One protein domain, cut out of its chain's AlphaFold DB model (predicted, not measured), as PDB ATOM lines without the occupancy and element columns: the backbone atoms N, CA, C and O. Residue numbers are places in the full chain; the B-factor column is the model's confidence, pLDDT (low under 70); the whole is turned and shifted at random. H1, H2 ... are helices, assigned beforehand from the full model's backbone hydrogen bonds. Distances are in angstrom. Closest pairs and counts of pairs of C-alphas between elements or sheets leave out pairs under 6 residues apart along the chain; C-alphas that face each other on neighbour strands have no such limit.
ATOM      1  N   ILE A   2     225.634 221.181 220.289       58.84
ATOM      2  CA  ILE A   2     226.245 220.043 221.013       58.84
ATOM      3  C   ILE A   2     225.710 219.886 222.453       58.84
ATOM      4  O   ILE A   2     225.457 218.767 222.883       58.84
ATOM      5  N   GLU A   3     225.392 220.977 223.162       59.28
ATOM      6  CA  GLU A   3     224.690 220.919 224.467       59.28
ATOM      7  C   GLU A   3     223.347 220.182 224.379       59.28
ATOM      8  O   GLU A   3     223.010 219.370 225.236       59.28
ATOM      9  N   THR A   4     222.617 220.388 223.280       74.69
ATOM     10  CA  THR A   4     221.398 219.636 222.975       74.69
ATOM     11  C   THR A   4     221.676 218.141 222.803       74.69
ATOM     12  O   THR A   4     220.878 217.342 223.271       74.69
ATOM     13  N   ILE A   5     222.804 217.734 222.205       76.81
ATOM     14  CA  ILE A   5     223.142 216.311 221.994       76.81
ATOM     15  C   ILE A   5     223.357 215.588 223.328       76.81
ATOM     16  O   ILE A   5     222.828 214.495 223.519       76.81
ATOM     17  N   ALA A   6     224.076 216.196 224.275       71.88
ATOM     18  CA  ALA A   6     224.288 215.590 225.590       71.88
ATOM     19  C   ALA A   6     222.968 215.443 226.376       71.88
ATOM     20  O   ALA A   6     222.718 214.404 226.988       71.88
ATOM     21  N   ALA A   7     222.075 216.435 226.287       79.12
ATOM     22  CA  ALA A   7     220.729 216.332 226.851       79.12
ATOM     23  C   ALA A   7     219.903 215.216 226.181       79.12
ATOM     24  O   ALA A   7     219.266 214.423 226.875       79.12
ATOM     25  N   TRP A   8     219.964 215.090 224.849       87.19
ATOM     26  CA  TRP A   8     219.317 214.002 224.105       87.19
ATOM     27  C   TRP A   8     219.801 212.618 224.541       87.19
ATOM     28  O   TRP A   8     218.992 211.697 224.626       87.19
ATOM     29  N   ILE A   9     221.085 212.469 224.873       88.06
ATOM     30  CA  ILE A   9     221.630 211.205 225.379       88.06
ATOM     31  C   ILE A   9     221.034 210.853 226.746       88.06
ATOM     32  O   ILE A   9     220.626 209.710 226.944       88.06
ATOM     33  N   ASN A  10     220.881 211.821 227.652       87.38
ATOM     34  CA  ASN A  10     220.210 211.581 228.934       87.38
ATOM     35  C   ASN A  10     218.737 211.180 228.748       87.38
ATOM     36  O   ASN A  10     218.265 210.249 229.403       87.38
ATOM     37  N   TYR A  11     218.017 211.815 227.815       91.25
ATOM     38  CA  TYR A  11     216.655 211.395 227.465       91.25
ATOM     39  C   TYR A  11     216.617 209.988 226.864       91.25
ATOM     40  O   TYR A  11     215.704 209.221 227.164       91.25
ATOM     41  N   LEU A  12     217.615 209.620 226.059       92.56
ATOM     42  CA  LEU A  12     217.725 208.280 225.499       92.56
ATOM     43  C   LEU A  12     217.998 207.235 226.593       92.56
ATOM     44  O   LEU A  12     217.352 206.192 226.595       92.56
ATOM     45  N   ILE A  13     218.873 207.530 227.561       92.38
ATOM     46  CA  ILE A  13     219.090 206.683 228.749       92.38
ATOM     47  C   ILE A  13     217.769 206.492 229.505       92.38
ATOM     48  O   ILE A  13     217.405 205.361 229.825       92.38
ATOM     49  N   ALA A  14     217.013 207.569 229.737       92.94
ATOM     50  CA  ALA A  14     215.718 207.499 230.411       92.94
ATOM     51  C   ALA A  14     214.680 206.678 229.619       92.94
ATOM     52  O   ALA A  14     213.957 205.867 230.200       92.94
ATOM     53  N   ALA A  15     214.624 206.835 228.294       94.31
ATOM     54  CA  ALA A  15     213.734 206.063 227.429       94.31
ATOM     55  C   ALA A  15     214.087 204.566 227.431       94.31
ATOM     56  O   ALA A  15     213.199 203.718 227.546       94.31
ATOM     57  N   LEU A  16     215.381 204.232 227.372       94.69
ATOM     58  CA  LEU A  16     215.869 202.858 227.502       94.69
ATOM     59  C   LEU A  16     215.523 202.275 228.879       94.69
ATOM     60  O   LEU A  16     215.079 201.132 228.959       94.69
ATOM     61  N   ALA A  17     215.654 203.063 229.950       94.88
ATOM     62  CA  ALA A  17     215.269 202.660 231.300       94.88
ATOM     63  C   ALA A  17     213.764 202.378 231.405       94.88
ATOM     64  O   ALA A  17     213.368 201.355 231.961       94.88
ATOM     65  N   ALA A  18     212.915 203.221 230.811       96.50
ATOM     66  CA  ALA A  18     211.477 202.975 230.751       96.50
ATOM     67  C   ALA A  18     211.151 201.684 229.978       96.50
ATOM     68  O   ALA A  18     210.365 200.861 230.450       96.50
ATOM     69  N   GLY A  19     211.800 201.454 228.831       95.94
ATOM     70  CA  GLY A  19     211.659 200.217 228.058       95.94
ATOM     71  C   GLY A  19     212.082 198.973 228.847       95.94
ATOM     72  O   GLY A  19     211.342 197.989 228.899       95.94
ATOM     73  N   ALA A  20     213.228 199.038 229.527       95.44
ATOM     74  CA  ALA A  20     213.718 197.970 230.392       95.44
ATOM     75  C   ALA A  20     212.772 197.708 231.579       95.44
ATOM     76  O   ALA A  20     212.525 196.551 231.920       95.44
ATOM     77  N   ALA A  21     212.173 198.749 232.166       96.44
ATOM     78  CA  ALA A  21     211.184 198.615 233.235       96.44
ATOM     79  C   ALA A  21     209.895 197.932 232.752       96.44
ATOM     80  O   ALA A  21     209.395 197.022 233.417       96.44
ATOM     81  N   VAL A  22     209.381 198.313 231.578       97.31
ATOM     82  CA  VAL A  22     208.214 197.661 230.960       97.31
ATOM     83  C   VAL A  22     208.513 196.193 230.654       97.31
ATOM     84  O   VAL A  22     207.691 195.320 230.945       97.31
ATOM     85  N   LEU A  23     209.702 195.900 230.125       96.00
ATOM     86  CA  LEU A  23     210.151 194.535 229.865       96.00
ATOM     87  C   LEU A  23     210.247 193.714 231.157       96.00
ATOM     88  O   LEU A  23     209.713 192.607 231.222       96.00
ATOM     89  N   ALA A  24     210.874 194.261 232.199       95.31
ATOM     90  CA  ALA A  24     210.988 193.616 233.502       95.31
ATOM     91  C   ALA A  24     209.612 193.356 234.130       95.31
ATOM     92  O   ALA A  24     209.363 192.268 234.650       95.31
ATOM     93  N   TRP A  25     208.687 194.313 234.032       96.44
ATOM     94  CA  TRP A  25     207.308 194.141 234.482       96.44
ATOM     95  C   TRP A  25     206.596 193.015 233.719       96.44
ATOM     96  O   TRP A  25     205.981 192.140 234.339       96.44
ATOM     97  N   HIS A  26     206.734 192.980 232.390       94.75
ATOM     98  CA  HIS A  26     206.171 191.916 231.560       94.75
ATOM     99  C   HIS A  26     206.737 190.538 231.930       94.75
ATOM    100  O   HIS A  26     205.980 189.582 232.119       94.75
ATOM    101  N   LEU A  27     208.057 190.428 232.089       93.75
ATOM    102  CA  LEU A  27     208.727 189.190 232.486       93.75
ATOM    103  C   LEU A  27     208.341 188.752 233.900       93.75
ATOM    104  O   LEU A  27     208.098 187.569 234.118       93.75
ATOM    105  N   ASN A  28     208.204 189.682 234.847       94.00
ATOM    106  CA  ASN A  28     207.734 189.379 236.199       94.00
ATOM    107  C   ASN A  28     206.309 188.809 236.188       94.00
ATOM    108  O   ASN A  28     206.009 187.867 236.920       94.00
ATOM    109  N   ARG A  29     205.430 189.348 235.336       92.94
ATOM    110  CA  ARG A  29     204.083 188.800 235.142       92.94
ATOM    111  C   ARG A  29     204.148 187.375 234.583       92.94
ATOM    112  O   ARG A  29     203.519 186.476 235.136       92.94
ATOM    113  N   ARG A  30     204.971 187.140 233.557       88.88
ATOM    114  CA  ARG A  30     205.186 185.799 232.985       88.88
ATOM    115  C   ARG A  30     205.772 184.807 233.986       88.88
ATOM    116  O   ARG A  30     205.318 183.668 234.031       88.88
ATOM    117  N   ALA A  31     206.704 185.243 234.828       88.62
ATOM    118  CA  ALA A  31     207.304 184.419 235.873       88.62
ATOM    119  C   ALA A  31     206.281 183.925 236.909       88.62
ATOM    120  O   ALA A  31     206.506 182.900 237.543       88.62
ATOM    121  N   ARG A  32     205.150 184.623 237.072       87.69
ATOM    122  CA  ARG A  32     204.036 184.178 237.926       87.69
ATOM    123  C   ARG A  32     203.062 183.264 237.185       87.69
ATOM    124  O   ARG A  32     202.561 182.310 237.766       87.69
ATOM    125  N   GLU A  33     202.795 183.552 235.913       88.25
ATOM    126  CA  GLU A  33     201.815 182.812 235.109       88.25
ATOM    127  C   GLU A  33     202.312 181.418 234.683       88.25
ATOM    128  O   GLU A  33     201.538 180.464 234.726       88.25
ATOM    129  N   ILE A  34     203.586 181.282 234.285       84.44
ATOM    130  CA  ILE A  34     204.130 180.019 233.749       84.44
ATOM    131  C   ILE A  34     204.063 178.878 234.782       84.44
ATOM    132  O   ILE A  34     203.500 177.835 234.449       84.44
ATOM    133  N   PRO A  35     204.546 179.037 236.033       82.75
ATOM    134  CA  PRO A  35     204.472 177.964 237.026       82.75
ATOM    135  C   PRO A  35     203.041 177.542 237.354       82.75
ATOM    136  O   PRO A  35     202.791 176.363 237.578       82.75
ATOM    137  N   ALA A  36     202.103 178.495 237.391       84.44
ATOM    138  CA  ALA A  36     200.705 178.215 237.701       84.44
ATOM    139  C   ALA A  36     200.054 177.350 236.613       84.44
ATOM    140  O   ALA A  36     199.446 176.329 236.928       84.44
ATOM    141  N   ARG A  37     200.257 177.709 235.339       83.88
ATOM    142  CA  ARG A  37     199.761 176.927 234.196       83.88
ATOM    143  C   ARG A  37     200.401 175.547 234.129       83.88
ATOM    144  O   ARG A  37     199.696 174.559 233.981       83.88
ATOM    145  N   MET A  38     201.716 175.471 234.331       82.00
ATOM    146  CA  MET A  38     202.432 174.194 234.355       82.00
ATOM    147  C   MET A  38     201.955 173.291 235.487       82.00
ATOM    148  O   MET A  38     201.797 172.091 235.292       82.00
ATOM    149  N   ARG A  39     201.674 173.854 236.667       83.88
ATOM    150  CA  ARG A  39     201.114 173.095 237.788       83.88
ATOM    151  C   ARG A  39     199.768 172.477 237.435       83.88
ATOM    152  O   ARG A  39     199.532 171.317 237.754       83.88
ATOM    153  N   GLU A  40     198.900 173.249 236.794       85.00
ATOM    154  CA  GLU A  40     197.592 172.780 236.349       85.00
ATOM    155  C   GLU A  40     197.717 171.705 235.264       85.00
ATOM    156  O   GLU A  40     197.101 170.650 235.395       85.00
ATOM    157  N   ALA A  41     198.579 171.918 234.264       82.56
ATOM    158  CA  ALA A  41     198.849 170.950 233.204       82.56
ATOM    159  C   ALA A  41     199.382 169.625 233.769       82.56
ATOM    160  O   ALA A  41     198.811 168.574 233.509       82.56
ATOM    161  N   ILE A  42     200.412 169.672 234.621       83.12
ATOM    162  CA  ILE A  42     201.015 168.479 235.232       83.12
ATOM    163  C   ILE A  42     199.995 167.718 236.088       83.12
ATOM    164  O   ILE A  42     199.889 166.498 235.974       83.12
ATOM    165  N   ARG A  43     199.214 168.415 236.927       84.44
ATOM    166  CA  ARG A  43     198.183 167.771 237.761       84.44
ATOM    167  C   ARG A  43     197.060 167.171 236.922       84.44
ATOM    168  O   ARG A  43     196.575 166.090 237.248       84.44
ATOM    169  N   ARG A  44     196.650 167.856 235.855       85.12
ATOM    170  CA  ARG A  44     195.647 167.353 234.919       85.12
ATOM    171  C   ARG A  44     196.141 166.081 234.237       85.12
ATOM    172  O   ARG A  44     195.430 165.086 234.288       85.12
ATOM    173  N   THR A  45     197.364 166.081 233.713       82.19
ATOM    174  CA  THR A  45     197.986 164.900 233.098       82.19
ATOM    175  C   THR A  45     198.121 163.754 234.098       82.19
ATOM    176  O   THR A  45     197.749 162.628 233.788       82.19
ATOM    177  N   ALA A  46     198.561 164.026 235.330       83.00
ATOM    178  CA  ALA A  46     198.621 163.012 236.384       83.00
ATOM    179  C   ALA A  46     197.250 162.403 236.689       83.00
ATOM    180  O   ALA A  46     197.133 161.186 236.786       83.00
ATOM    181  N   LYS A  47     196.200 163.227 236.769       84.44
ATOM    182  CA  LYS A  47     194.829 162.756 236.994       84.44
ATOM    183  C   LYS A  47     194.287 161.953 235.811       84.44
ATOM    184  O   LYS A  47     193.671 160.915 236.030       84.44
ATOM    185  N   GLU A  48     194.510 162.418 234.583       82.56
ATOM    186  CA  GLU A  48     194.086 161.731 233.356       82.56
ATOM    187  C   GLU A  48     194.790 160.377 233.196       82.56
ATOM    188  O   GLU A  48     194.175 159.420 232.738       82.56
ATOM    189  N   TRP A  49     196.049 160.270 233.628       78.81
ATOM    190  CA  TRP A  49     196.831 159.033 233.550       78.81
ATOM    191  C   TRP A  49     196.699 158.153 234.802       78.81
ATOM    192  O   TRP A  49     197.271 157.070 234.855       78.81
ATOM    193  N   GLY A  50     195.951 158.590 235.821       80.69
ATOM    194  CA  GLY A  50     195.781 157.849 237.075       80.69
ATOM    195  C   GLY A  50     197.042 157.773 237.946       80.69
ATOM    196  O   GLY A  50     197.132 156.911 238.820       80.69
ATOM    197  N   ALA A  51     198.019 158.656 237.731       80.25
ATOM    198  CA  ALA A  51     199.220 158.744 238.550       80.25
ATOM    199  C   ALA A  51     198.926 159.428 239.897       80.25
ATOM    200  O   ALA A  51     198.120 160.358 239.989       80.25
ATOM    201  N   ALA A  52     199.613 158.994 240.957       79.88
ATOM    202  CA  ALA A  52     199.446 159.566 242.289       79.88
ATOM    203  C   ALA A  52     199.906 161.034 242.335       79.88
ATOM    204  O   ALA A  52     201.055 161.347 242.003       79.88
ATOM    205  N   VAL A  53     199.021 161.918 242.807       78.94
ATOM    206  CA  VAL A  53     199.298 163.343 243.020       78.94
ATOM    207  C   VAL A  53     199.547 163.572 244.514       78.94
ATOM    208  O   VAL A  53     198.582 163.631 245.273       78.94
ATOM    209  N   PRO A  54     200.809 163.654 244.976       76.25
ATOM    210  CA  PRO A  54     201.094 164.043 246.353       76.25
ATOM    211  C   PRO A  54     200.529 165.440 246.650       76.25
ATOM    212  O   PRO A  54     200.645 166.343 245.825       76.25
ATOM    213  N   GLU A  55     199.933 165.624 247.829       76.94
ATOM    214  CA  GLU A  55     199.417 166.923 248.266       76.94
ATOM    215  C   GLU A  55     200.467 167.679 249.089       76.94
ATOM    216  O   GLU A  55     200.882 167.231 250.159       76.94
ATOM    217  N   GLY A  56     200.873 168.857 248.605       69.50
ATOM    218  CA  GLY A  56     201.679 169.812 249.360       69.50
ATOM    219  C   GLY A  56     203.199 169.609 249.296       69.50
ATOM    220  O   GLY A  56     203.728 168.552 248.955       69.50
ATOM    221  N   GLY A  57     203.916 170.683 249.646       73.25
ATOM    222  CA  GLY A  57     205.381 170.767 249.643       73.25
ATOM    223  C   GLY A  57     205.949 171.609 248.493       73.25
ATOM    224  O   GLY A  57     205.330 171.759 247.442       73.25
ATOM    225  N   SER A  58     207.148 172.171 248.687       67.06
ATOM    226  CA  SER A  58     207.863 172.941 247.651       67.06
ATOM    227  C   SER A  58     208.194 172.101 246.412       67.06
ATOM    228  O   SER A  58     208.233 172.630 245.302       67.06
ATOM    229  N   ASP A  59     208.359 170.791 246.605       77.50
ATOM    230  CA  ASP A  59     208.815 169.844 245.583       77.50
ATOM    231  C   ASP A  59     207.674 168.988 245.016       77.50
ATOM    232  O   ASP A  59     207.922 168.021 244.295       77.50
ATOM    233  N   GLU A  60     206.420 169.330 245.331       83.38
ATOM    234  CA  GLU A  60     205.227 168.579 244.918       83.38
ATOM    235  C   GLU A  60     205.248 168.275 243.415       83.38
ATOM    236  O   GLU A  60     205.110 167.129 242.997       83.38
ATOM    237  N   LEU A  61     205.516 169.295 242.597       80.06
ATOM    238  CA  LEU A  61     205.523 169.170 241.141       80.06
ATOM    239  C   LEU A  61     206.608 168.236 240.619       80.06
ATOM    240  O   LEU A  61     206.374 167.503 239.663       80.06
ATOM    241  N   MET A  62     207.776 168.247 241.255       82.56
ATOM    242  CA  MET A  62     208.884 167.383 240.863       82.56
ATOM    243  C   MET A  62     208.543 165.926 241.166       82.56
ATOM    244  O   MET A  62     208.718 165.068 240.308       82.56
ATOM    245  N   ARG A  63     207.933 165.667 242.327       83.56
ATOM    246  CA  ARG A  63     207.453 164.332 242.701       83.56
ATOM    247  C   ARG A  63     206.338 163.836 241.782       83.56
ATOM    248  O   ARG A  63     206.343 162.671 241.409       83.56
ATOM    249  N   VAL A  64     205.402 164.705 241.386       84.00
ATOM    250  CA  VAL A  64     204.354 164.344 240.411       84.00
ATOM    251  C   VAL A  64     204.977 163.971 239.065       84.00
ATOM    252  O   VAL A  64     204.574 162.978 238.467       84.00
ATOM    253  N   LEU A  65     205.972 164.728 238.592       83.94
ATOM    254  CA  LEU A  65     206.690 164.408 237.355       83.94
ATOM    255  C   LEU A  65     207.452 163.083 237.447       83.94
ATOM    256  O   LEU A  65     207.423 162.307 236.493       83.94
ATOM    257  N   ASP A  66     208.093 162.800 238.580       86.25
ATOM    258  CA  ASP A  66     208.791 161.530 238.800       86.25
ATOM    259  C   ASP A  66     207.804 160.350 238.863       86.25
ATOM    260  O   ASP A  66     208.050 159.311 238.249       86.25
ATOM    261  N   ASN A  67     206.642 160.522 239.503       84.62
ATOM    262  CA  ASN A  67     205.566 159.525 239.519       84.62
ATOM    263  C   ASN A  67     204.997 159.273 238.120       84.62
ATOM    264  O   ASN A  67     204.799 158.127 237.729       84.62
ATOM    265  N   LEU A  68     204.751 160.340 237.353       82.31
ATOM    266  CA  LEU A  68     204.329 160.253 235.956       82.31
ATOM    267  C   LEU A  68     205.364 159.508 235.115       82.31
ATOM    268  O   LEU A  68     205.010 158.697 234.262       82.31
ATOM    269  N   ARG A  69     206.651 159.760 235.361       84.56
ATOM    270  CA  ARG A  69     207.737 159.083 234.658       84.56
ATOM    271  C   ARG A  69     207.766 157.597 234.979       84.56
ATOM    272  O   ARG A  69     207.815 156.793 234.055       84.56
ATOM    273  N   ALA A  70     207.693 157.247 236.259       83.56
ATOM    274  CA  ALA A  70     207.619 155.858 236.691       83.56
ATOM    275  C   ALA A  70     206.383 155.159 236.105       83.56
ATOM    276  O   ALA A  70     206.485 154.034 235.623       83.56
ATOM    277  N   PHE A  71     205.235 155.843 236.073       81.75
ATOM    278  CA  PHE A  71     204.015 155.345 235.438       81.75
ATOM    279  C   PHE A  71     204.227 155.039 233.950       81.75
ATOM    280  O   PHE A  71     203.912 153.944 233.500       81.75
ATOM    281  N   VAL A  72     204.824 155.961 233.189       81.06
ATOM    282  CA  VAL A  72     205.135 155.754 231.763       81.06
ATOM    283  C   VAL A  72     206.114 154.596 231.547       81.06
ATOM    284  O   VAL A  72     205.933 153.808 230.620       81.06
ATOM    285  N   GLU A  73     207.144 154.479 232.387       82.06
ATOM    286  CA  GLU A  73     208.164 153.427 232.278       82.06
ATOM    287  C   GLU A  73     207.600 152.032 232.628       82.06
ATOM    288  O   GLU A  73     208.061 151.032 232.078       82.06
ATOM    289  N   THR A  74     206.572 151.959 233.482       81.31
ATOM    290  CA  THR A  74     205.958 150.701 233.959       81.31
ATOM    291  C   THR A  74     204.633 150.335 233.285       81.31
ATOM    292  O   THR A  74     204.124 149.243 233.516       81.31
ATOM    293  N   ALA A  75     204.071 151.206 232.443       73.88
ATOM    294  CA  ALA A  75     202.770 150.983 231.817       73.88
ATOM    295  C   ALA A  75     202.765 149.795 230.834       73.88
ATOM    296  O   ALA A  75     203.679 149.648 230.014       73.88
ATOM    297  N   ASP A  76     201.683 149.011 230.868       74.94
ATOM    298  CA  ASP A  76     201.402 147.892 229.959       74.94
ATOM    299  C   ASP A  76     201.117 148.345 228.507       74.94
ATOM    300  O   ASP A  76     200.693 149.487 228.291       74.94
ATOM    301  N   PRO A  77     201.281 147.466 227.495       69.25
ATOM    302  CA  PRO A  77     201.084 147.792 226.075       69.25
ATOM    303  C   PRO A  77     199.715 148.400 225.729       69.25
ATOM    304  O   PRO A  77     199.646 149.336 224.933       69.25
ATOM    305  N   GLU A  78     198.631 147.936 226.358       68.69
ATOM    306  CA  GLU A  78     197.283 148.490 226.147       68.69
ATOM    307  C   GLU A  78     197.154 149.920 226.697       68.69
ATOM    308  O   GLU A  78     196.663 150.816 226.009       68.69
ATOM    309  N   ARG A  79     197.704 150.184 227.888       68.06
ATOM    310  CA  ARG A  79     197.748 151.532 228.486       68.06
ATOM    311  C   ARG A  79     198.645 152.494 227.708       68.06
ATOM    312  O   ARG A  79     198.364 153.690 227.646       68.06
ATOM    313  N   ARG A  80     199.689 151.988 227.042       67.75
ATOM    314  CA  ARG A  80     200.523 152.776 226.113       67.75
ATOM    315  C   ARG A  80     199.742 153.264 224.891       67.75
ATOM    316  O   ARG A  80     200.019 154.358 224.397       67.75
ATOM    317  N   ALA A  81     198.750 152.508 224.420       66.06
ATOM    318  CA  ALA A  81     197.889 152.943 223.321       66.06
ATOM    319  C   ALA A  81     196.937 154.079 223.746       66.06
ATOM    320  O   ALA A  81     196.760 155.033 222.984       66.06
ATOM    321  N   GLU A  82     196.400 154.032 224.971       68.12
ATOM    322  CA  GLU A  82     195.587 155.115 225.549       68.12
ATOM    323  C   GLU A  82     196.403 156.404 225.738       68.12
ATOM    324  O   GLU A  82     195.961 157.485 225.340       68.12
ATOM    325  N   LEU A  83     197.644 156.290 226.231       67.31
ATOM    326  CA  LEU A  83     198.588 157.408 226.388       67.31
ATOM    327  C   LEU A  83     198.800 158.192 225.082       67.31
ATOM    328  O   LEU A  83     198.852 159.425 225.087       67.31
ATOM    329  N   LYS A  84     198.853 157.503 223.937       67.69
ATOM    330  CA  LYS A  84     198.989 158.137 222.616       67.69
ATOM    331  C   LYS A  84     197.815 159.060 222.276       67.69
ATOM    332  O   LYS A  84     198.019 160.073 221.606       67.69
ATOM    333  N   GLY A  85     196.604 158.709 222.717       65.25
ATOM    334  CA  GLY A  85     195.397 159.515 222.536       65.25
ATOM    335  C   GLY A  85     195.465 160.833 223.308       65.25
ATOM    336  O   GLY A  85     195.136 161.880 222.754       65.25
ATOM    337  N   PHE A  86     195.984 160.793 224.538       64.69
ATOM    338  CA  PHE A  86     196.158 161.977 225.384       64.69
ATOM    339  C   PHE A  86     197.261 162.919 224.873       64.69
ATOM    340  O   PHE A  86     197.073 164.133 224.839       64.69
ATOM    341  N   ILE A  87     198.394 162.378 224.407       67.69
ATOM    342  CA  ILE A  87     199.559 163.188 223.998       67.69
ATOM    343  C   ILE A  87     199.320 163.927 222.673       67.69
ATOM    344  O   ILE A  87     199.808 165.041 222.486       67.69
ATOM    345  N   ARG A  88     198.534 163.358 221.746       62.78
ATOM    346  CA  ARG A  88     198.268 163.979 220.432       62.78
ATOM    347  C   ARG A  88     197.486 165.301 220.516       62.78
ATOM    348  O   ARG A  88     197.431 166.016 219.521       62.78
ATOM    349  N   GLY A  89     196.909 165.619 221.680       55.34
ATOM    350  CA  GLY A  89     196.263 166.899 221.985       55.34
ATOM    351  C   GLY A  89     197.172 167.941 222.655       55.34
ATOM    352  O   GLY A  89     196.690 169.026 222.975       55.34
ATOM    353  N   GLY A  90     198.454 167.629 222.887       56.81
ATOM    354  CA  GLY A  90     199.416 168.528 223.526       56.81
ATOM    355  C   GLY A  90     199.678 169.789 222.698       56.81
ATOM    356  O   GLY A  90     200.094 169.722 221.542       56.81
ATOM    357  N   ASP A  91     199.417 170.951 223.292       54.72
ATOM    358  CA  ASP A  91     199.458 172.246 222.616       54.72
ATOM    359  C   ASP A  91     200.900 172.798 222.564       54.72
ATOM    360  O   ASP A  91     201.411 173.345 223.542       54.72
ATOM    361  N   GLY A  92     201.567 172.711 221.404       59.62
ATOM    362  CA  GLY A  92     202.920 173.259 221.169       59.62
ATOM    363  C   GLY A  92     203.053 174.784 221.361       59.62
ATOM    364  O   GLY A  92     204.133 175.360 221.206       59.62
ATOM    365  N   ARG A  93     201.962 175.474 221.711       60.38
ATOM    366  CA  ARG A  93     201.939 176.898 222.072       60.38
ATOM    367  C   ARG A  93     202.724 177.225 223.343       60.38
ATOM    368  O   ARG A  93     203.218 178.351 223.459       60.38
ATOM    369  N   GLU A  94     202.858 176.289 224.283       67.50
ATOM    370  CA  GLU A  94     203.603 176.539 225.526       67.50
ATOM    371  C   GLU A  94     205.115 176.668 225.275       67.50
ATOM    372  O   GLU A  94     205.759 177.566 225.832       67.50
ATOM    373  N   ASP A  95     205.657 175.891 224.333       69.00
ATOM    374  CA  ASP A  95     207.067 175.948 223.929       69.00
ATOM    375  C   ASP A  95     207.430 177.283 223.272       69.00
ATOM    376  O   ASP A  95     208.447 177.904 223.605       69.00
ATOM    377  N   ALA A  96     206.561 177.782 222.389       73.62
ATOM    378  CA  ALA A  96     206.741 179.090 221.764       73.62
ATOM    379  C   ALA A  96     206.733 180.223 222.809       73.62
ATOM    380  O   ALA A  96     207.519 181.172 222.720       73.62
ATOM    381  N   GLY A  97     205.879 180.116 223.834       81.94
ATOM    382  CA  GLY A  97     205.824 181.064 224.947       81.94
ATOM    383  C   GLY A  97     207.105 181.076 225.785       81.94
ATOM    384  O   GLY A  97     207.618 182.149 226.125       81.94
ATOM    385  N   VAL A  98     207.659 179.899 226.081       84.75
ATOM    386  CA  VAL A  98     208.916 179.752 226.829       84.75
ATOM    387  C   VAL A  98     210.108 180.264 226.027       84.75
ATOM    388  O   VAL A  98     210.897 181.049 226.558       84.75
ATOM    389  N   ALA A  99     210.218 179.900 224.748       87.62
ATOM    390  CA  ALA A  99     211.279 180.387 223.868       87.62
ATOM    391  C   ALA A  99     211.261 181.920 223.759       87.62
ATOM    392  O   ALA A  99     212.295 182.571 223.922       87.62
ATOM    393  N   ARG A 100     210.072 182.515 223.591       88.75
ATOM    394  CA  ARG A 100     209.905 183.975 223.576       88.75
ATOM    395  C   ARG A 100     210.328 184.613 224.896       88.75
ATOM    396  O   ARG A 100     211.002 185.635 224.888       88.75
ATOM    397  N   THR A 101     209.968 184.006 226.025       91.19
ATOM    398  CA  THR A 101     210.338 184.518 227.355       91.19
ATOM    399  C   THR A 101     211.854 184.463 227.570       91.19
ATOM    400  O   THR A 101     212.423 185.424 228.081       91.19
ATOM    401  N   LYS A 102     212.530 183.397 227.115       91.88
ATOM    402  CA  LYS A 102     214.003 183.307 227.124       91.88
ATOM    403  C   LYS A 102     214.649 184.392 226.265       91.88
ATOM    404  O   LYS A 102     215.583 185.043 226.722       91.88
ATOM    405  N   ALA A 103     214.133 184.624 225.057       93.50
ATOM    406  CA  ALA A 103     214.634 185.680 224.176       93.50
ATOM    407  C   ALA A 103     214.475 187.076 224.807       93.50
ATOM    408  O   ALA A 103     215.409 187.872 224.799       93.50
ATOM    409  N   LEU A 104     213.318 187.351 225.419       94.00
ATOM    410  CA  LEU A 104     213.054 188.604 226.131       94.00
ATOM    411  C   LEU A 104     213.956 188.790 227.360       94.00
ATOM    412  O   LEU A 104     214.394 189.904 227.630       94.00
ATOM    413  N   LEU A 105     214.269 187.716 228.088       93.38
ATOM    414  CA  LEU A 105     215.232 187.764 229.188       93.38
ATOM    415  C   LEU A 105     216.652 188.067 228.681       93.38
ATOM    416  O   LEU A 105     217.350 188.888 229.273       93.38
ATOM    417  N   GLY A 106     217.048 187.467 227.553       93.25
ATOM    418  CA  GLY A 106     218.300 187.787 226.864       93.25
ATOM    419  C   GLY A 106     218.378 189.257 226.448       93.25
ATOM    420  O   GLY A 106     219.386 189.911 226.694       93.25
ATOM    421  N   LEU A 107     217.284 189.813 225.919       93.12
ATOM    422  CA  LEU A 107     217.189 191.243 225.608       93.12
ATOM    423  C   LEU A 107     217.355 192.125 226.860       93.12
ATOM    424  O   LEU A 107     217.989 193.173 226.793       93.12
ATOM    425  N   GLY A 108     216.842 191.686 228.014       91.19
ATOM    426  CA  GLY A 108     217.055 192.351 229.304       91.19
ATOM    427  C   GLY A 108     218.536 192.513 229.662       91.19
ATOM    428  O   GLY A 108     218.946 193.583 230.104       91.19
ATOM    429  N   ARG A 109     219.362 191.492 229.398       90.50
ATOM    430  CA  ARG A 109     220.819 191.560 229.612       90.50
ATOM    431  C   ARG A 109     221.491 192.568 228.687       90.50
ATOM    432  O   ARG A 109     222.305 193.362 229.148       90.50
ATOM    433  N   VAL A 110     221.078 192.616 227.422       94.25
ATOM    434  CA  VAL A 110     221.587 193.619 226.475       94.25
ATOM    435  C   VAL A 110     221.342 195.036 227.004       94.25
ATOM    436  O   VAL A 110     222.251 195.859 226.970       94.25
ATOM    437  N   PHE A 111     220.169 195.326 227.583       88.75
ATOM    438  CA  PHE A 111     219.933 196.635 228.209       88.75
ATOM    439  C   PHE A 111     220.948 196.949 229.318       88.75
ATOM    440  O   PHE A 111     221.455 198.068 229.372       88.75
ATOM    441  N   THR A 112     221.290 195.972 230.166       91.75
ATOM    442  CA  THR A 112     222.267 196.171 231.256       91.75
ATOM    443  C   THR A 112     223.675 196.485 230.755       91.75
ATOM    444  O   THR A 112     224.390 197.242 231.407       91.75
ATOM    445  N   GLU A 113     224.045 195.980 229.578       94.38
ATOM    446  CA  GLU A 113     225.331 196.258 228.926       94.38
ATOM    447  C   GLU A 113     225.326 197.595 228.170       94.38
ATOM    448  O   GLU A 113     226.347 198.275 228.092       94.38
ATOM    449  N   VAL A 114     224.172 198.008 227.640       94.94
ATOM    450  CA  VAL A 114     224.032 199.253 226.872       94.94
ATOM    451  C   VAL A 114     224.007 200.491 227.775       94.94
ATOM    452  O   VAL A 114     224.526 201.532 227.371       94.94
ATOM    453  N   PHE A 115     223.462 200.424 228.996       94.06
ATOM    454  CA  PHE A 115     223.384 201.604 229.874       94.06
ATOM    455  C   PHE A 115     224.747 202.253 230.195       94.06
ATOM    456  O   PHE A 115     224.853 203.475 230.049       94.06
ATOM    457  N   PRO A 116     225.809 201.508 230.571       94.75
ATOM    458  CA  PRO A 116     227.134 202.092 230.776       94.75
ATOM    459  C   PRO A 116     227.712 202.696 229.492       94.75
ATOM    460  O   PRO A 116     228.285 203.783 229.534       94.75
ATOM    461  N   LEU A 117     227.517 202.033 228.344       94.81
ATOM    462  CA  LEU A 117     227.984 202.520 227.042       94.81
ATOM    463  C   LEU A 117     227.316 203.846 226.665       94.81
ATOM    464  O   LEU A 117     227.989 204.773 226.222       94.81
ATOM    465  N   MET A 118     226.010 203.963 226.905       92.88
ATOM    466  CA  MET A 118     225.263 205.207 226.722       92.88
ATOM    467  C   MET A 118     225.761 206.319 227.650       92.88
ATOM    468  O   MET A 118     225.893 207.464 227.219       92.88
ATOM    469  N   GLY A 119     226.095 205.977 228.898       91.88
ATOM    470  CA  GLY A 119     226.705 206.908 229.846       91.88
ATOM    471  C   GLY A 119     228.029 207.474 229.328       91.88
ATOM    472  O   GLY A 119     228.189 208.695 229.297       91.88
ATOM    473  N   ILE A 120     228.930 206.598 228.858       93.69
ATOM    474  CA  ILE A 120     230.225 206.966 228.255       93.69
ATOM    475  C   ILE A 120     230.022 207.820 227.001       93.69
ATOM    476  O   ILE A 120     230.689 208.842 226.842       93.69
ATOM    477  N   LEU A 121     229.086 207.443 226.126       91.88
ATOM    478  CA  LEU A 121     228.775 208.199 224.914       91.88
ATOM    479  C   LEU A 121     228.364 209.640 225.246       91.88
ATOM    480  O   LEU A 121     228.869 210.578 224.631       91.88
ATOM    481  N   GLY A 122     227.511 209.832 226.257       88.69
ATOM    482  CA  GLY A 122     227.120 211.171 226.707       88.69
ATOM    483  C   GLY A 122     228.285 211.981 227.262       88.69
ATOM    484  O   GLY A 122     228.403 213.168 226.955       88.69
ATOM    485  N   THR A 123     229.205 211.339 227.985       90.12
ATOM    486  CA  THR A 123     230.441 211.978 228.453       90.12
ATOM    487  C   THR A 123     231.319 212.423 227.284       90.12
ATOM    488  O   THR A 123     231.763 213.570 227.256       90.12
ATOM    489  N   VAL A 124     231.528 211.564 226.282       89.19
ATOM    490  CA  VAL A 124     232.321 211.886 225.082       89.19
ATOM    491  C   VAL A 124     231.692 213.039 224.294       89.19
ATOM    492  O   VAL A 124     232.394 213.966 223.883       89.19
ATOM    493  N   CYS A 125     230.369 213.043 224.121       87.19
ATOM    494  CA  CYS A 125     229.662 214.138 223.455       87.19
ATOM    495  C   CYS A 125     229.778 215.462 224.224       87.19
ATOM    496  O   CYS A 125     230.007 216.505 223.616       87.19
ATOM    497  N   ALA A 126     229.670 215.439 225.554       85.75
ATOM    498  CA  ALA A 126     229.814 216.642 226.370       85.75
ATOM    499  C   ALA A 126     231.255 217.191 226.355       85.75
ATOM    500  O   ALA A 126     231.453 218.394 226.199       85.75
ATOM    501  N   LEU A 127     232.270 216.326 226.446       83.94
ATOM    502  CA  LEU A 127     233.677 216.742 226.421       83.94
ATOM    503  C   LEU A 127     234.128 217.219 225.035       83.94
ATOM    504  O   LEU A 127     234.825 218.228 224.927       83.94
ATOM    505  N   SER A 128     233.690 216.570 223.956       83.88
ATOM    506  CA  SER A 128     233.960 217.062 222.595       83.88
ATOM    507  C   SER A 128     233.342 218.443 222.347       83.88
ATOM    508  O   SER A 128     233.953 219.271 221.671       83.88
ATOM    509  N   ALA A 129     232.196 218.743 222.971       80.12
ATOM    510  CA  ALA A 129     231.613 220.082 222.967       80.12
ATOM    511  C   ALA A 129     232.546 221.122 223.600       80.12
ATOM    512  O   ALA A 129     232.678 222.220 223.068       80.12
ATOM    513  N   THR A 130     233.196 220.773 224.719       75.81
ATOM    514  CA  THR A 130     234.127 221.677 225.414       75.81
ATOM    515  C   THR A 130     235.400 221.930 224.612       75.81
ATOM    516  O   THR A 130     235.854 223.067 224.546       75.81
ATOM    517  N   ALA A 131     235.935 220.906 223.937       71.75
ATOM    518  CA  ALA A 131     237.130 221.034 223.103       71.75
ATOM    519  C   ALA A 131     236.914 221.957 221.888       71.75
ATOM    520  O   ALA A 131     237.858 222.577 221.404       71.75
ATOM    521  N   GLY A 132     235.669 222.081 221.416       68.81
ATOM    522  CA  GLY A 132     235.288 223.013 220.352       68.81
ATOM    523  C   GLY A 132     235.161 224.478 220.793       68.81
ATOM    524  O   GLY A 132     234.944 225.339 219.945       68.81
ATOM    525  N   LEU A 145     233.954 229.944 230.860       82.38
ATOM    526  CA  LEU A 145     234.214 229.073 232.010       82.38
ATOM    527  C   LEU A 145     232.923 228.451 232.569       82.38
ATOM    528  O   LEU A 145     232.876 227.241 232.787       82.38
ATOM    529  N   GLU A 146     231.867 229.248 232.766       85.44
ATOM    530  CA  GLU A 146     230.556 228.766 233.232       85.44
ATOM    531  C   GLU A 146     229.982 227.703 232.278       85.44
ATOM    532  O   GLU A 146     229.474 226.666 232.717       85.44
ATOM    533  N   ARG A 147     230.160 227.894 230.965       82.44
ATOM    534  CA  ARG A 147     229.743 226.927 229.945       82.44
ATOM    535  C   ARG A 147     230.508 225.604 230.015       82.44
ATOM    536  O   ARG A 147     229.893 224.538 229.959       82.44
ATOM    537  N   VAL A 148     231.834 225.652 230.163       84.38
ATOM    538  CA  VAL A 148     232.665 224.445 230.326       84.38
ATOM    539  C   VAL A 148     232.255 223.669 231.577       84.38
ATOM    540  O   VAL A 148     232.090 222.451 231.509       84.38
ATOM    541  N   LEU A 149     232.032 224.360 232.698       87.12
ATOM    542  CA  LEU A 149     231.592 223.730 233.944       87.12
ATOM    543  C   LEU A 149     230.223 223.052 233.796       87.12
ATOM    544  O   LEU A 149     230.046 221.926 234.261       87.12
ATOM    545  N   SER A 150     229.276 223.683 233.096       86.06
ATOM    546  CA  SER A 150     227.963 223.088 232.809       86.06
ATOM    547  C   SER A 150     228.070 221.814 231.959       86.06
ATOM    548  O   SER A 150     227.418 220.802 232.238       86.06
ATOM    549  N   LEU A 151     228.914 221.832 230.924       84.94
ATOM    550  CA  LEU A 151     229.161 220.666 230.073       84.94
ATOM    551  C   LEU A 151     229.850 219.537 230.839       84.94
ATOM    552  O   LEU A 151     229.447 218.383 230.708       84.94
ATOM    553  N   PHE A 152     230.827 219.859 231.685       87.25
ATOM    554  CA  PHE A 152     231.472 218.883 232.557       87.25
ATOM    555  C   PHE A 152     230.470 218.236 233.521       87.25
ATOM    556  O   PHE A 152     230.421 217.011 233.628       87.25
ATOM    557  N   GLY A 153     229.607 219.039 234.151       87.81
ATOM    558  CA  GLY A 153     228.515 218.537 234.988       87.81
ATOM    559  C   GLY A 153     227.596 217.584 234.223       87.81
ATOM    560  O   GLY A 153     227.312 216.486 234.695       87.81
ATOM    561  N   THR A 154     227.221 217.943 232.992       87.12
ATOM    562  CA  THR A 154     226.409 217.082 232.115       87.12
ATOM    563  C   THR A 154     227.119 215.764 231.786       87.12
ATOM    564  O   THR A 154     226.491 214.703 231.801       87.12
ATOM    565  N   ALA A 155     228.430 215.812 231.534       88.19
ATOM    566  CA  ALA A 155     229.256 214.646 231.232       88.19
ATOM    567  C   ALA A 155     229.273 213.646 232.399       88.19
ATOM    568  O   ALA A 155     229.094 212.446 232.186       88.19
ATOM    569  N   VAL A 156     229.446 214.157 233.623       90.94
ATOM    570  CA  VAL A 156     229.444 213.373 234.867       90.94
ATOM    571  C   VAL A 156     228.057 212.791 235.138       90.94
ATOM    572  O   VAL A 156     227.934 211.598 235.417       90.94
ATOM    573  N   SER A 157     226.999 213.597 235.009       89.50
ATOM    574  CA  SER A 157     225.625 213.127 235.209       89.50
ATOM    575  C   SER A 157     225.255 211.996 234.250       89.50
ATOM    576  O   SER A 157     224.666 211.013 234.691       89.50
ATOM    577  N   SER A 158     225.655 212.074 232.975       89.94
ATOM    578  CA  SER A 158     225.422 211.003 231.994       89.94
ATOM    579  C   SER A 158     226.043 209.672 232.432       89.94
ATOM    580  O   SER A 158     225.377 208.634 232.406       89.94
ATOM    581  N   THR A 159     227.297 209.688 232.899       94.44
ATOM    582  CA  THR A 159     227.957 208.479 233.415       94.44
ATOM    583  C   THR A 159     227.223 207.924 234.630       94.44
ATOM    584  O   THR A 159     226.952 206.726 234.692       94.44
ATOM    585  N   ILE A 160     226.872 208.794 235.583       93.75
ATOM    586  CA  ILE A 160     226.166 208.401 236.805       93.75
ATOM    587  C   ILE A 160     224.822 207.752 236.457       93.75
ATOM    588  O   ILE A 160     224.528 206.667 236.955       93.75
ATOM    589  N   TYR A 161     224.027 208.357 235.571       92.12
ATOM    590  CA  TYR A 161     222.739 207.796 235.162       92.12
ATOM    591  C   TYR A 161     222.887 206.453 234.450       92.12
ATOM    592  O   TYR A 161     222.154 205.517 234.774       92.12
ATOM    593  N   GLY A 162     223.853 206.332 233.533       93.44
ATOM    594  CA  GLY A 162     224.151 205.069 232.859       93.44
ATOM    595  C   GLY A 162     224.521 203.960 233.849       93.44
ATOM    596  O   GLY A 162     223.954 202.869 233.800       93.44
ATOM    597  N   LEU A 163     225.404 204.245 234.809       96.25
ATOM    598  CA  LEU A 163     225.825 203.270 235.818       96.25
ATOM    599  C   LEU A 163     224.695 202.885 236.777       96.25
ATOM    600  O   LEU A 163     224.499 201.699 237.036       96.25
ATOM    601  N   ILE A 164     223.923 203.856 237.274       95.62
ATOM    602  CA  ILE A 164     222.782 203.579 238.160       95.62
ATOM    603  C   ILE A 164     221.770 202.680 237.445       95.62
ATOM    604  O   ILE A 164     221.346 201.672 238.012       95.62
ATOM    605  N   CYS A 165     221.417 202.994 236.194       94.56
ATOM    606  CA  CYS A 165     220.499 202.164 235.415       94.56
ATOM    607  C   CYS A 165     221.056 200.748 235.229       94.56
ATOM    608  O   CYS A 165     220.338 199.779 235.468       94.56
ATOM    609  N   ALA A 166     222.335 200.617 234.870       96.00
ATOM    610  CA  ALA A 166     222.980 199.320 234.699       96.00
ATOM    611  C   ALA A 166     222.886 198.460 235.966       96.00
ATOM    612  O   ALA A 166     222.419 197.328 235.900       96.00
ATOM    613  N   VAL A 167     223.254 199.013 237.127       96.56
ATOM    614  CA  VAL A 167     223.238 198.292 238.410       96.56
ATOM    615  C   VAL A 167     221.820 197.879 238.801       96.56
ATOM    616  O   VAL A 167     221.587 196.721 239.156       96.56
ATOM    617  N   VAL A 168     220.857 198.800 238.703       96.62
ATOM    618  CA  VAL A 168     219.456 198.521 239.045       96.62
ATOM    619  C   VAL A 168     218.896 197.419 238.149       96.62
ATOM    620  O   VAL A 168     218.345 196.436 238.648       96.62
ATOM    621  N   PHE A 169     219.064 197.532 236.830       95.88
ATOM    622  CA  PHE A 169     218.527 196.541 235.902       95.88
ATOM    623  C   PHE A 169     219.288 195.217 235.937       95.88
ATOM    624  O   PHE A 169     218.660 194.176 235.755       95.88
ATOM    625  N   MET A 170     220.583 195.213 236.259       96.44
ATOM    626  CA  MET A 170     221.338 193.981 236.501       96.44
ATOM    627  C   MET A 170     220.716 193.183 237.648       96.44
ATOM    628  O   MET A 170     220.486 191.981 237.515       96.44
ATOM    629  N   PHE A 171     220.356 193.851 238.747       96.50
ATOM    630  CA  PHE A 171     219.682 193.197 239.866       96.50
ATOM    631  C   PHE A 171     218.274 192.708 239.491       96.50
ATOM    632  O   PHE A 171     217.892 191.571 239.782       96.50
ATOM    633  N   VAL A 172     217.491 193.539 238.797       95.81
ATOM    634  CA  VAL A 172     216.125 193.186 238.384       95.81
ATOM    635  C   VAL A 172     216.116 192.001 237.414       95.81
ATOM    636  O   VAL A 172     215.401 191.027 237.646       95.81
ATOM    637  N   PHE A 173     216.917 192.029 236.349       95.31
ATOM    638  CA  PHE A 173     216.962 190.923 235.391       95.31
ATOM    639  C   PHE A 173     217.643 189.681 235.969       95.31
ATOM    640  O   PHE A 173     217.176 188.578 235.693       95.31
ATOM    641  N   GLY A 174     218.651 189.832 236.835       93.75
ATOM    642  CA  GLY A 174     219.266 188.705 237.542       93.75
ATOM    643  C   GLY A 174     218.281 187.973 238.460       93.75
ATOM    644  O   GLY A 174     218.196 186.745 238.442       93.75
ATOM    645  N   THR A 175     217.457 188.709 239.213       94.25
ATOM    646  CA  THR A 175     216.411 188.094 240.054       94.25
ATOM    647  C   THR A 175     215.295 187.450 239.227       94.25
ATOM    648  O   THR A 175     214.798 186.379 239.589       94.25
ATOM    649  N   LEU A 176     214.906 188.056 238.101       93.69
ATOM    650  CA  LEU A 176     213.942 187.468 237.166       93.69
ATOM    651  C   LEU A 176     214.468 186.184 236.526       93.69
ATOM    652  O   LEU A 176     213.722 185.211 236.417       93.69
ATOM    653  N   GLU A 177     215.738 186.163 236.139       93.62
ATOM    654  CA  GLU A 177     216.388 184.988 235.577       93.62
ATOM    655  C   GLU A 177     216.412 183.823 236.561       93.62
ATOM    656  O   GLU A 177     216.026 182.712 236.194       93.62
ATOM    657  N   ALA A 178     216.787 184.075 237.818       91.06
ATOM    658  CA  ALA A 178     216.781 183.044 238.851       91.06
ATOM    659  C   ALA A 178     215.384 182.412 239.009       91.06
ATOM    660  O   ALA A 178     215.249 181.190 239.070       91.06
ATOM    661  N   ARG A 179     214.321 183.230 238.989       89.56
ATOM    662  CA  ARG A 179     212.927 182.754 239.079       89.56
ATOM    663  C   ARG A 179     212.475 181.980 237.838       89.56
ATOM    664  O   ARG A 179     211.802 180.956 237.949       89.56
ATOM    665  N   LEU A 180     212.811 182.476 236.651       90.44
ATOM    666  CA  LEU A 180     212.392 181.870 235.387       90.44
ATOM    667  C   LEU A 180     213.157 180.583 235.077       90.44
ATOM    668  O   LEU A 180     212.571 179.676 234.491       90.44
ATOM    669  N   THR A 181     214.411 180.462 235.511       90.88
ATOM    670  CA  THR A 181     215.235 179.258 235.316       90.88
ATOM    671  C   THR A 181     214.551 178.012 235.870       90.88
ATOM    672  O   THR A 181     214.409 177.032 235.143       90.88
ATOM    673  N   TYR A 182     214.017 178.086 237.094       85.06
ATOM    674  CA  TYR A 182     213.243 176.989 237.684       85.06
ATOM    675  C   TYR A 182     212.028 176.611 236.822       85.06
ATOM    676  O   TYR A 182     211.775 175.440 236.545       85.06
ATOM    677  N   SER A 183     211.301 177.618 236.330       86.06
ATOM    678  CA  SER A 183     210.122 177.405 235.482       86.06
ATOM    679  C   SER A 183     210.495 176.741 234.155       86.06
ATOM    680  O   SER A 183     209.801 175.844 233.686       86.06
ATOM    681  N   PHE A 184     211.606 177.160 233.547       88.81
ATOM    682  CA  PHE A 184     212.100 176.586 232.299       88.81
ATOM    683  C   PHE A 184     212.586 175.151 232.468       88.81
ATOM    684  O   PHE A 184     212.406 174.346 231.555       88.81
ATOM    685  N   GLU A 185     213.193 174.826 233.606       87.50
ATOM    686  CA  GLU A 185     213.582 173.457 233.921       87.50
ATOM    687  C   GLU A 185     212.357 172.556 234.094       87.50
ATOM    688  O   GLU A 185     212.326 171.461 233.535       87.50
ATOM    689  N   LEU A 186     211.318 173.041 234.781       84.62
ATOM    690  CA  LEU A 186     210.067 172.307 234.953       84.62
ATOM    691  C   LEU A 186     209.402 171.991 233.604       84.62
ATOM    692  O   LEU A 186     209.060 170.839 233.346       84.62
ATOM    693  N   VAL A 187     209.284 172.994 232.724       85.81
ATOM    694  CA  VAL A 187     208.736 172.810 231.368       85.81
ATOM    695  C   VAL A 187     209.562 171.789 230.591       85.81
ATOM    696  O   VAL A 187     209.009 170.881 229.977       85.81
ATOM    697  N   ARG A 188     210.896 171.901 230.646       86.62
ATOM    698  CA  ARG A 188     211.794 170.966 229.962       86.62
ATOM    699  C   ARG A 188     211.589 169.534 230.452       86.62
ATOM    700  O   ARG A 188     211.459 168.642 229.624       86.62
ATOM    701  N   ARG A 189     211.534 169.308 231.768       86.44
ATOM    702  CA  ARG A 189     211.327 167.968 232.342       86.44
ATOM    703  C   ARG A 189     209.966 167.389 231.965       86.44
ATOM    704  O   ARG A 189     209.892 166.217 231.608       86.44
ATOM    705  N   TYR A 190     208.910 168.200 232.013       84.25
ATOM    706  CA  TYR A 190     207.574 167.783 231.587       84.25
ATOM    707  C   TYR A 190     207.537 167.408 230.101       84.25
ATOM    708  O   TYR A 190     206.977 166.379 229.735       84.25
ATOM    709  N   ARG A 191     208.199 168.186 229.242       84.31
ATOM    710  CA  ARG A 191     208.317 167.869 227.817       84.31
ATOM    711  C   ARG A 191     209.107 166.582 227.581       84.31
ATOM    712  O   ARG A 191     208.630 165.706 226.876       84.31
ATOM    713  N   ASP A 192     210.269 166.433 228.214       86.06
ATOM    714  CA  ASP A 192     211.097 165.233 228.060       86.06
ATOM    715  C   ASP A 192     210.339 163.967 228.537       86.06
ATOM    716  O   ASP A 192     210.543 162.876 228.005       86.06
ATOM    717  N   LEU A 193     209.434 164.102 229.515       83.94
ATOM    718  CA  LEU A 193     208.485 163.059 229.920       83.94
ATOM    719  C   LEU A 193     207.458 162.758 228.812       83.94
ATOM    720  O   LEU A 193     207.254 161.589 228.484       83.94
ATOM    721  N   MET A 194     206.819 163.782 228.235       82.75
ATOM    722  CA  MET A 194     205.843 163.609 227.149       82.75
ATOM    723  C   MET A 194     206.470 162.963 225.909       82.75
ATOM    724  O   MET A 194     205.891 162.034 225.346       82.75
ATOM    725  N   ASP A 195     207.672 163.392 225.524       83.50
ATOM    726  CA  ASP A 195     208.409 162.835 224.387       83.50
ATOM    727  C   ASP A 195     208.729 161.352 224.610       83.50
ATOM    728  O   ASP A 195     208.529 160.520 223.724       83.50
ATOM    729  N   LYS A 196     209.161 160.986 225.825       82.25
ATOM    730  CA  LYS A 196     209.385 159.581 226.198       82.25
ATOM    731  C   LYS A 196     208.105 158.758 226.148       82.25
ATOM    732  O   LYS A 196     208.123 157.650 225.612       82.25
ATOM    733  N   ALA A 197     207.005 159.288 226.676       79.25
ATOM    734  CA  ALA A 197     205.714 158.613 226.636       79.25
ATOM    735  C   ALA A 197     205.252 158.378 225.189       79.25
ATOM    736  O   ALA A 197     204.792 157.285 224.857       79.25
ATOM    737  N   LEU A 198     205.457 159.359 224.304       79.56
ATOM    738  CA  LEU A 198     205.142 159.246 222.882       79.56
ATOM    739  C   LEU A 198     206.011 158.199 222.173       79.56
ATOM    740  O   LEU A 198     205.487 157.407 221.387       79.56
ATOM    741  N   LEU A 199     207.312 158.160 222.470       81.12
ATOM    742  CA  LEU A 199     208.229 157.154 221.931       81.12
ATOM    743  C   LEU A 199     207.802 155.739 222.338       81.12
ATOM    744  O   LEU A 199     207.624 154.888 221.467       81.12
ATOM    745  N   ILE A 200     207.552 155.505 223.628       77.88
ATOM    746  CA  ILE A 200     207.124 154.199 224.159       77.88
ATOM    747  C   ILE A 200     205.770 153.767 223.572       77.88
ATOM    748  O   ILE A 200     205.573 152.600 223.231       77.88
ATOM    749  N   ALA A 201     204.841 154.707 223.395       73.38
ATOM    750  CA  ALA A 201     203.558 154.448 222.746       73.38
ATOM    751  C   ALA A 201     203.677 154.168 221.236       73.38
ATOM    752  O   ALA A 201     202.767 153.600 220.629       73.38
ATOM    753  N   SER A 202     204.771 154.591 220.600       74.19
ATOM    754  CA  SER A 202     205.031 154.334 219.180       74.19
ATOM    755  C   SER A 202     205.722 152.994 218.923       74.19
ATOM    756  O   SER A 202     205.458 152.395 217.884       74.19
ATOM    757  N   THR A 203     206.537 152.507 219.867       71.56
ATOM    758  CA  THR A 203     207.313 151.262 219.737       71.56
ATOM    759  C   THR A 203     206.547 149.998 220.130       71.56
ATOM    760  O   THR A 203     206.924 148.919 219.701       71.56
ATOM    761  N   GLY A 204     205.446 150.090 220.884       59.12
ATOM    762  CA  GLY A 204     204.602 148.937 221.250       59.12
ATOM    763  C   GLY A 204     203.726 148.371 220.120       59.12
ATOM    764  O   GLY A 204     202.622 147.914 220.395       59.12
ATOM    765  N   ARG A 205     204.152 148.483 218.856       50.75
ATOM    766  CA  ARG A 205     203.359 148.135 217.664       50.75
ATOM    767  C   ARG A 205     203.966 147.020 216.801       50.75
ATOM    768  O   ARG A 205     203.536 146.878 215.658       50.75
TER     769      ARG A 205
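AT A GLANCE: This is residues 2 to 132 and 145 to 205 of the 206 residues of the protein "MotA_ExbB domain-containing protein" of Planctomycetes bacterium (UniProt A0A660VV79). What is the shape? Three long helices, H1, H4 and H5, form an up-and-down bundle, a rod, with short H2 and H3 packed on H5 near one end. What makes it up? The 192 printed residues hold five named helices, H1 to H5 in order: all helix, extended, radius of gyration of the C-alphas 25.6 A, spans 88 by 34 by 18 A.

HOW THE PARTS SIT: What touches along the bundle? H1, residues 2 to 48, touches H4, residues 93 to 131, closest C-alphas Ala 6 and Gly 122, 5.4 A, opposite ways at a shallow tilt of 14 degrees. The hub, H5, residues 145 to 203, touches H4, closest C-alphas Thr 123 and Ala 155, 4.0 A. And the short helices? H2, residues 60 to 74, touches H5 with closest C-alphas Val 72 and Ala 197, 5.9 A. H3, residues 77 to 87, touches H5 with closest C-alphas Arg 80 and Ala 201, 4.8 A. Are the backbones within hydrogen-bond range? Every O i to N i+4 pair is in H2; 41 of 43 are in H1, 6 of 7 in H3, 33 of 35 in H4 and 53 of 55 in H5.

IN THESE COORDINATES: Where does H1 begin? C-alpha 2 is at (226.245, 220.043, 221.013), and H1 is 67.7 A long. Where does H5 end? C-alpha 203 is at (207.313, 151.262, 219.737), and H5 is 83.2 A long.

THE WHOLE: Is anything cut? Residues 133 to 144 are not printed; C-alphas 132 and 145 are 13.2 A apart. Where is confidence low? 26 residues are under 70, among them 77 to 95.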